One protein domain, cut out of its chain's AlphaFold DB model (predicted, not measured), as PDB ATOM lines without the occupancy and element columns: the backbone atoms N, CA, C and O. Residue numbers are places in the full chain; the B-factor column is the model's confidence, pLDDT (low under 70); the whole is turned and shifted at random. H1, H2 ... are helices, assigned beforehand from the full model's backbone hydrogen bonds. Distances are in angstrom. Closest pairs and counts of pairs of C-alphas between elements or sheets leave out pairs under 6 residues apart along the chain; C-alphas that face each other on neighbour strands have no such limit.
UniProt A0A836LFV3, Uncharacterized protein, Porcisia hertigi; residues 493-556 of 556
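AT A GLANCE: This is residues 493 to 556 of the 556 residues of an uncharacterized protein of Porcisia hertigi (UniProt A0A836LFV3). The two longest helices, H1 and H4, lie toward the far ends of two arms of an open L with no packed core, and the short H2 and H3 lie by the corner where the arms meet. Residues 493 to 498 and 501 to 506 stick out on one arm, residues 534 to 556 on the other. The 64 printed residues include four named helices, in the order H1, H2, H3, H4, and no named strand; the class is all helix. The whole is extended, with a radius of gyration of the C-alphas of 17.1 A, and flat, spanning 42 by 35 by 19 A.

HOW THE PARTS SIT: Look first at H1, residues 493 to 504, and H4, residues 541 to 552, which are apart. Between them along the chain find H2, residues 520 to 523, and H3, residues 527 to 535. H2 and H3 are close but not clearly touching; their closest C-alphas, those of Asn 523 and Tyr 529, are 6.8 A apart. H1 is apart from H2 and H3, and H4 is apart from H2 and H3. Every O i to N i+4 pair is within hydrogen-bond range in H3 and H4, and 7 of 8 are in H1; H2 is too short for such a pair, and its one O i to N i+3 pair is not within range.

IN THESE COORDINATES: Find C-alpha 493 at (-20.347, -93.137, -62.245); from there H1 runs 16.5 A to C-alpha 504. H2 spans 5.6 A, and H3 spans 12.0 A from Pro 527 to Ala 535. H4 runs 16.5 A from C-alpha 541 at (-26.424, -115.543, -39.524) to C-alpha 552 at (-10.156, -115.871, -42.309).

THE WHOLE: The two C-alphas farthest apart, those of Asp 522 and Ala 556, are 45.1 A apart. The printed part has no cut and ends at the chain's last residue. The link from H1 to H2, residues 505 to 519, is long; the other two are tight. The model's pLDDT is under 70 at residues 512 to 524 and residue 556.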
ATOM      1  N   GLU A 493     -21.116 -94.382 -62.285       91.81
ATOM      2  CA  GLU A 493     -20.347 -93.137 -62.245       91.81
ATOM      3  C   GLU A 493     -21.247 -91.915 -61.973       91.81
ATOM      4  O   GLU A 493     -20.946 -91.121 -61.076       91.81
ATOM      5  N   ASP A 494     -22.394 -91.781 -62.657       86.69
ATOM      6  CA  ASP A 494     -23.351 -90.692 -62.394       86.69
ATOM      7  C   ASP A 494     -24.015 -90.812 -61.006       86.69
ATOM      8  O   ASP A 494     -24.228 -89.790 -60.345       86.69
ATOM      9  N   CYS A 495     -24.289 -92.026 -60.512       83.56
ATOM     10  CA  CYS A 495     -24.764 -92.267 -59.145       83.56
ATOM     11  C   CYS A 495     -23.727 -91.822 -58.109       83.56
ATOM     12  O   CYS A 495     -24.049 -91.020 -57.230       83.56
ATOM     13  N   THR A 496     -22.470 -92.250 -58.252       85.12
ATOM     14  CA  THR A 496     -21.363 -91.881 -57.351       85.12
ATOM     15  C   THR A 496     -21.135 -90.367 -57.348       85.12
ATOM     16  O   THR A 496     -21.107 -89.721 -56.298       85.12
ATOM     17  N   ARG A 497     -21.085 -89.751 -58.534       90.94
ATOM     18  CA  ARG A 497     -20.957 -88.297 -58.721       90.94
ATOM     19  C   ARG A 497     -22.165 -87.509 -58.205       90.94
ATOM     20  O   ARG A 497     -22.052 -86.312 -57.917       90.94
ATOM     21  N   THR A 498     -23.331 -88.138 -58.111       87.12
ATOM     22  CA  THR A 498     -24.529 -87.545 -57.508       87.12
ATOM     23  C   THR A 498     -24.489 -87.666 -55.988       87.12
ATOM     24  O   THR A 498     -24.726 -86.660 -55.321       87.12
ATOM     25  N   PHE A 499     -24.102 -88.822 -55.441       87.00
ATOM     26  CA  PHE A 499     -23.907 -89.038 -54.005       87.00
ATOM     27  C   PHE A 499     -22.887 -88.055 -53.419       87.00
ATOM     28  O   PHE A 499     -23.243 -87.272 -52.542       87.00
ATOM     29  N   VAL A 500     -21.670 -87.991 -53.976       88.06
ATOM     30  CA  VAL A 500     -20.602 -87.079 -53.511       88.06
ATOM     31  C   VAL A 500     -21.064 -85.618 -53.522       88.06
ATOM     32  O   VAL A 500     -20.768 -84.863 -52.601       88.06
ATOM     33  N   ARG A 501     -21.854 -85.209 -54.523       90.56
ATOM     34  CA  ARG A 501     -22.409 -83.848 -54.601       90.56
ATOM     35  C   ARG A 501     -23.444 -83.568 -53.512       90.56
ATOM     36  O   ARG A 501     -23.483 -82.458 -52.998       90.56
ATOM     37  N   HIS A 502     -24.284 -84.542 -53.167       87.25
ATOM     38  CA  HIS A 502     -25.247 -84.388 -52.075       87.25
ATOM     39  C   HIS A 502     -24.547 -84.430 -50.710       87.25
ATOM     40  O   HIS A 502     -24.889 -83.628 -49.848       87.25
ATOM     41  N   PHE A 503     -23.525 -85.270 -50.540       85.06
ATOM     42  CA  PHE A 503     -22.676 -85.335 -49.346       85.06
ATOM     43  C   PHE A 503     -21.977 -83.992 -49.077       85.06
ATOM     44  O   PHE A 503     -22.190 -83.386 -48.033       85.06
ATOM     45  N   VAL A 504     -21.243 -83.454 -50.060       88.12
ATOM     46  CA  VAL A 504     -20.552 -82.149 -49.956       88.12
ATOM     47  C   VAL A 504     -21.525 -80.984 -49.717       88.12
ATOM     48  O   VAL A 504     -21.166 -80.008 -49.064       88.12
ATOM     49  N   ASN A 505     -22.767 -81.088 -50.196       89.31
ATOM     50  CA  ASN A 505     -23.808 -80.080 -49.975       89.31
ATOM     51  C   ASN A 505     -24.573 -80.245 -48.641       89.31
ATOM     52  O   ASN A 505     -25.524 -79.497 -48.413       89.31
ATOM     53  N   GLY A 506     -24.236 -81.224 -47.790       88.12
ATOM     54  CA  GLY A 506     -24.976 -81.513 -46.549       88.12
ATOM     55  C   GLY A 506     -26.397 -82.056 -46.770       88.12
ATOM     56  O   GLY A 506     -27.252 -81.938 -45.897       88.12
ATOM     57  N   LEU A 507     -26.670 -82.617 -47.953       84.56
ATOM     58  CA  LEU A 507     -27.952 -83.222 -48.343       84.56
ATOM     59  C   LEU A 507     -27.983 -84.747 -48.136       84.56
ATOM     60  O   LEU A 507     -29.054 -85.346 -48.197       84.56
ATOM     61  N   VAL A 508     -26.826 -85.375 -47.900       85.44
ATOM     62  CA  VAL A 508     -26.732 -86.708 -47.289       85.44
ATOM     63  C   VAL A 508     -26.355 -86.514 -45.828       85.44
ATOM     64  O   VAL A 508     -25.337 -85.889 -45.541       85.44
ATOM     65  N   PHE A 509     -27.158 -87.061 -44.915       77.12
ATOM     66  CA  PHE A 509     -26.759 -87.180 -43.518       77.12
ATOM     67  C   PHE A 509     -25.691 -88.269 -43.412       77.12
ATOM     68  O   PHE A 509     -25.921 -89.409 -43.813       77.12
ATOM     69  N   VAL A 510     -24.511 -87.873 -42.938       71.94
ATOM     70  CA  VAL A 510     -23.350 -88.753 -42.738       71.94
ATOM     71  C   VAL A 510     -23.572 -89.650 -41.520       71.94
ATOM     72  O   VAL A 510     -23.193 -90.821 -41.521       71.94
ATOM     73  N   ASP A 511     -24.245 -89.102 -40.507       71.75
ATOM     74  CA  ASP A 511     -24.612 -89.818 -39.297       71.75
ATOM     75  C   ASP A 511     -25.725 -90.847 -39.578       71.75
ATOM     76  O   ASP A 511     -26.742 -90.514 -40.200       71.75
ATOM     77  N   PRO A 512     -25.581 -92.096 -39.101       57.22
ATOM     78  CA  PRO A 512     -26.632 -93.104 -39.202       57.22
ATOM     79  C   PRO A 512     -27.933 -92.660 -38.499       57.22
ATOM     80  O   PRO A 512     -27.901 -91.875 -37.547       57.22
ATOM     81  N   PRO A 513     -29.105 -93.178 -38.919       58.69
ATOM     82  CA  PRO A 513     -30.421 -92.584 -38.630       58.69
ATOM     83  C   PRO A 513     -30.865 -92.547 -37.154       58.69
ATOM     84  O   PRO A 513     -31.945 -92.035 -36.869       58.69
ATOM     85  N   TRP A 514     -30.052 -93.033 -36.212       59.31
ATOM     86  CA  TRP A 514     -30.248 -92.825 -34.772       59.31
ATOM     87  C   TRP A 514     -29.766 -91.452 -34.262       59.31
ATOM     88  O   TRP A 514     -29.889 -91.173 -33.072       59.31
ATOM     89  N   PHE A 515     -29.230 -90.591 -35.134       56.06
ATOM     90  CA  PHE A 515     -28.888 -89.196 -34.819       56.06
ATOM     91  C   PHE A 515     -30.012 -88.189 -35.143       56.06
ATOM     92  O   PHE A 515     -29.844 -86.986 -34.946       56.06
ATOM     93  N   ILE A 516     -31.168 -88.656 -35.635       59.06
ATOM     94  CA  ILE A 516     -32.288 -87.795 -36.060       59.06
ATOM     95  C   ILE A 516     -32.969 -87.109 -34.858       59.06
ATOM     96  O   ILE A 516     -33.428 -85.971 -34.978       59.06
ATOM     97  N   CYS A 517     -32.996 -87.763 -33.694       54.22
ATOM     98  CA  CYS A 517     -33.483 -87.198 -32.434       54.22
ATOM     99  C   CYS A 517     -32.374 -87.193 -31.357       54.22
ATOM    100  O   CYS A 517     -31.691 -88.204 -31.196       54.22
ATOM    101  N   PRO A 518     -32.229 -86.132 -30.533       60.19
ATOM    102  CA  PRO A 518     -31.262 -86.110 -29.423       60.19
ATOM    103  C   PRO A 518     -31.542 -87.131 -28.306       60.19
ATOM    104  O   PRO A 518     -30.668 -87.413 -27.488       60.19
ATOM    105  N   ALA A 519     -32.765 -87.664 -28.235       61.16
ATOM    106  CA  ALA A 519     -33.151 -88.701 -27.290       61.16
ATOM    107  C   ALA A 519     -33.120 -90.075 -27.971       61.16
ATOM    108  O   ALA A 519     -33.865 -90.340 -28.914       61.16
ATOM    109  N   LEU A 520     -32.281 -90.976 -27.455       54.81
ATOM    110  CA  LEU A 520     -32.057 -92.316 -28.014       54.81
ATOM    111  C   LEU A 520     -33.362 -93.135 -28.135       54.81
ATOM    112  O   LEU A 520     -33.539 -93.861 -29.106       54.81
ATOM    113  N   LEU A 521     -34.304 -92.943 -27.203       59.28
ATOM    114  CA  LEU A 521     -35.629 -93.580 -27.211       59.28
ATOM    115  C   LEU A 521     -36.537 -93.093 -28.355       59.28
ATOM    116  O   LEU A 521     -37.230 -93.906 -28.959       59.28
ATOM    117  N   ASP A 522     -36.501 -91.802 -28.699       57.97
ATOM    118  CA  ASP A 522     -37.383 -91.222 -29.724       57.97
ATOM    119  C   ASP A 522     -36.985 -91.673 -31.143       57.97
ATOM    120  O   ASP A 522     -37.827 -91.773 -32.035       57.97
ATOM    121  N   ASN A 523     -35.704 -92.005 -31.356       58.00
ATOM    122  CA  ASN A 523     -35.234 -92.592 -32.616       58.00
ATOM    123  C   ASN A 523     -35.839 -93.986 -32.858       58.00
ATOM    124  O   ASN A 523     -36.152 -94.324 -33.998       58.00
ATOM    125  N   CYS A 524     -36.047 -94.778 -31.800       61.94
ATOM    126  CA  CYS A 524     -36.588 -96.136 -31.895       61.94
ATOM    127  C   CYS A 524     -38.041 -96.191 -32.395       61.94
ATOM    128  O   CYS A 524     -38.464 -97.240 -32.869       61.94
ATOM    129  N   GLU A 525     -38.794 -95.089 -32.328       76.62
ATOM    130  CA  GLU A 525     -40.154 -94.993 -32.882       76.62
ATOM    131  C   GLU A 525     -40.214 -94.181 -34.192       76.62
ATOM    132  O   GLU A 525     -41.277 -94.059 -34.807       76.62
ATOM    133  N   HIS A 526     -39.089 -93.628 -34.666       77.00
ATOM    134  CA  HIS A 526     -39.087 -92.765 -35.843       77.00
ATOM    135  C   HIS A 526     -39.350 -93.573 -37.137       77.00
ATOM    136  O   HIS A 526     -38.594 -94.501 -37.441       77.00
ATOM    137  N   PRO A 527     -40.363 -93.228 -37.967       77.44
ATOM    138  CA  PRO A 527     -40.771 -94.064 -39.104       77.44
ATOM    139  C   PRO A 527     -39.670 -94.340 -40.133       77.44
ATOM    140  O   PRO A 527     -39.639 -95.420 -40.720       77.44
ATOM    141  N   TYR A 528     -38.739 -93.401 -40.336       74.06
ATOM    142  CA  TYR A 528     -37.583 -93.610 -41.214       74.06
ATOM    143  C   TYR A 528     -36.578 -94.621 -40.647       74.06
ATOM    144  O   TYR A 528     -35.984 -95.363 -41.420       74.06
ATOM    145  N   TYR A 529     -36.407 -94.682 -39.322       74.94
ATOM    146  CA  TYR A 529     -35.517 -95.649 -38.677       74.94
ATOM    147  C   TYR A 529     -36.098 -97.068 -38.756       74.94
ATOM    148  O   TYR A 529     -35.392 -97.993 -39.147       74.94
ATOM    149  N   MET A 530     -37.406 -97.222 -38.515       78.44
ATOM    150  CA  MET A 530     -38.117 -98.490 -38.747       78.44
ATOM    151  C   MET A 530     -38.050 -98.922 -40.216       78.44
ATOM    152  O   MET A 530     -37.617-100.031 -40.499       78.44
ATOM    153  N   THR A 531     -38.352 -98.023 -41.161       78.62
ATOM    154  CA  THR A 531     -38.273 -98.330 -42.604       78.62
ATOM    155  C   THR A 531     -36.850 -98.710 -43.038       78.62
ATOM    156  O   THR A 531     -36.681 -99.525 -43.938       78.62
ATOM    157  N   TRP A 532     -35.817 -98.141 -42.408       84.81
ATOM    158  CA  TRP A 532     -34.417 -98.489 -42.663       84.81
ATOM    159  C   TRP A 532     -34.035 -99.860 -42.086       84.81
ATOM    160  O   TRP A 532     -33.351-100.616 -42.768       84.81
ATOM    161  N   LEU A 533     -34.516-100.221 -40.890       77.44
ATOM    162  CA  LEU A 533     -34.350-101.574 -40.343       77.44
ATOM    163  C   LEU A 533     -35.120-102.631 -41.154       77.44
ATOM    164  O   LEU A 533     -34.585-103.709 -41.383       77.44
ATOM    165  N   ASP A 534     -36.327-102.318 -41.637       84.12
ATOM    166  CA  ASP A 534     -37.117-103.204 -42.507       84.12
ATOM    167  C   ASP A 534     -36.488-103.371 -43.907       84.12
ATOM    168  O   ASP A 534     -36.664-104.405 -44.549       84.12
ATOM    169  N   ALA A 535     -35.764-102.354 -44.395       79.50
ATOM    170  CA  ALA A 535     -35.051-102.377 -45.677       79.50
ATOM    171  C   ALA A 535     -33.617-102.932 -45.581       79.50
ATOM    172  O   ALA A 535     -32.994-103.204 -46.609       79.50
ATOM    173  N   LEU A 536     -33.084-103.107 -44.369       81.38
ATOM    174  CA  LEU A 536     -31.852-103.848 -44.138       81.38
ATOM    175  C   LEU A 536     -32.138-105.343 -44.291       81.38
ATOM    176  O   LEU A 536     -32.532-106.022 -43.343       81.38
ATOM    177  N   GLU A 537     -31.867-105.877 -45.483       78.06
ATOM    178  CA  GLU A 537     -31.694-107.317 -45.686       78.06
ATOM    179  C   GLU A 537     -30.444-107.787 -44.921       78.06
ATOM    180  O   GLU A 537     -29.359-107.958 -45.477       78.06
ATOM    181  N   VAL A 538     -30.588-107.970 -43.604       75.12
ATOM    182  CA  VAL A 538     -29.564-108.578 -42.755       75.12
ATOM    183  C   VAL A 538     -29.414-110.030 -43.199       75.12
ATOM    184  O   VAL A 538     -30.215-110.894 -42.827       75.12
ATOM    185  N   GLY A 539     -28.391-110.275 -44.025       78.19
ATOM    186  CA  GLY A 539     -28.021-111.597 -44.525       78.19
ATOM    187  C   GLY A 539     -27.967-112.619 -43.394       78.19
ATOM    188  O   GLY A 539     -27.654-112.293 -42.244       78.19
ATOM    189  N   THR A 540     -28.336-113.865 -43.694       85.19
ATOM    190  CA  THR A 540     -28.613-114.837 -42.626       85.19
ATOM    191  C   THR A 540     -27.384-115.047 -41.736       85.19
ATOM    192  O   THR A 540     -26.250-115.007 -42.206       85.19
ATOM    193  N   VAL A 541     -27.569-115.335 -40.442       79.12
ATOM    194  CA  VAL A 541     -26.424-115.543 -39.524       79.12
ATOM    195  C   VAL A 541     -25.473-116.641 -40.036       79.12
ATOM    196  O   VAL A 541     -24.265-116.558 -39.836       79.12
ATOM    197  N   ALA A 542     -25.993-117.641 -40.757       83.81
ATOM    198  CA  ALA A 542     -25.190-118.669 -41.418       83.81
ATOM    199  C   ALA A 542     -24.320-118.124 -42.572       83.81
ATOM    200  O   ALA A 542     -23.196-118.583 -42.754       83.81
ATOM    201  N   GLU A 543     -24.826-117.149 -43.322       85.50
ATOM    202  CA  GLU A 543     -24.163-116.477 -44.443       85.50
ATOM    203  C   GLU A 543     -23.092-115.494 -43.954       85.50
ATOM    204  O   GLU A 543     -21.945-115.598 -44.379       85.50
ATOM    205  N   ALA A 544     -23.399-114.659 -42.957       83.50
ATOM    206  CA  ALA A 544     -22.409-113.794 -42.305       83.50
ATOM    207  C   ALA A 544     -21.261-114.605 -41.662       83.50
ATOM    208  O   ALA A 544     -20.088-114.249 -41.773       83.50
ATOM    209  N   VAL A 545     -21.573-115.752 -41.043       89.25
ATOM    210  CA  VAL A 545     -20.561-116.689 -40.517       89.25
ATOM    211  C   VAL A 545     -19.782-117.393 -41.636       89.25
ATOM    212  O   VAL A 545     -18.609-117.714 -41.439       89.25
ATOM    213  N   ALA A 546     -20.384-117.638 -42.803       89.75
ATOM    214  CA  ALA A 546     -19.678-118.186 -43.961       89.75
ATOM    215  C   ALA A 546     -18.716-117.157 -44.577       89.75
ATOM    216  O   ALA A 546     -17.570-117.501 -44.862       89.75
ATOM    217  N   GLU A 547     -19.132-115.897 -44.708       89.88
ATOM    218  CA  GLU A 547     -18.296-114.800 -45.203       89.88
ATOM    219  C   GLU A 547     -17.113-114.521 -44.263       89.88
ATOM    220  O   GLU A 547     -15.966-114.458 -44.709       89.88
ATOM    221  N   ALA A 548     -17.357-114.445 -42.949       89.44
ATOM    222  CA  ALA A 548     -16.300-114.278 -41.951       89.44
ATOM    223  C   ALA A 548     -15.273-115.426 -41.994       89.44
ATOM    224  O   ALA A 548     -14.068-115.190 -41.914       89.44
ATOM    225  N   LYS A 549     -15.730-116.671 -42.190       90.25
ATOM    226  CA  LYS A 549     -14.842-117.832 -42.378       90.25
ATOM    227  C   LYS A 549     -14.078-117.791 -43.700       90.25
ATOM    228  O   LYS A 549     -12.931-118.218 -43.722       90.25
ATOM    229  N   ALA A 550     -14.678-117.287 -44.778       92.06
ATOM    230  CA  ALA A 550     -14.004-117.134 -46.066       92.06
ATOM    231  C   ALA A 550     -12.875-116.090 -45.999       92.06
ATOM    232  O   ALA A 550     -11.783-116.341 -46.506       92.06
ATOM    233  N   LYS A 551     -13.100-114.965 -45.304       89.06
ATOM    234  CA  LYS A 551     -12.078-113.936 -45.041       89.06
ATOM    235  C   LYS A 551     -10.904-114.502 -44.230       89.06
ATOM    236  O   LYS A 551      -9.773-114.479 -44.696       89.06
ATOM    237  N   LEU A 552     -11.184-115.182 -43.115       89.81
ATOM    238  CA  LEU A 552     -10.156-115.871 -42.309       89.81
ATOM    239  C   LEU A 552      -9.392-116.991 -43.055       89.81
ATOM    240  O   LEU A 552      -8.346-117.422 -42.584       89.81
ATOM    241  N   LEU A 553      -9.907-117.472 -44.193       89.31
ATOM    242  CA  LEU A 553      -9.261-118.449 -45.083       89.31
ATOM    243  C   LEU A 553      -8.526-117.815 -46.278       89.31
ATOM    244  O   LEU A 553      -7.980-118.549 -47.099       89.31
ATOM    245  N   THR A 554      -8.531-116.486 -46.408       87.50
ATOM    246  CA  THR A 554      -7.768-115.748 -47.436       87.50
ATOM    247  C   THR A 554      -6.586-114.958 -46.871       87.50
ATOM    248  O   THR A 554      -5.675-114.642 -47.630       87.50
ATOM    249  N   ASP A 555      -6.551-114.732 -45.554       78.12
ATOM    250  CA  ASP A 555      -5.431-114.107 -44.829       78.12
ATOM    251  C   ASP A 555      -4.404-115.124 -44.258       78.12
ATOM    252  O   ASP A 555      -3.526-114.739 -43.481       78.12
ATOM    253  N   ALA A 556      -4.513-116.416 -44.612       69.50
ATOM    254  CA  ALA A 556      -3.733-117.537 -44.056       69.50
ATOM    255  C   ALA A 556      -3.082-118.428 -45.134       69.50
ATOM    256  O   ALA A 556      -1.908-118.812 -44.925       69.50
TER     257      ALA A 556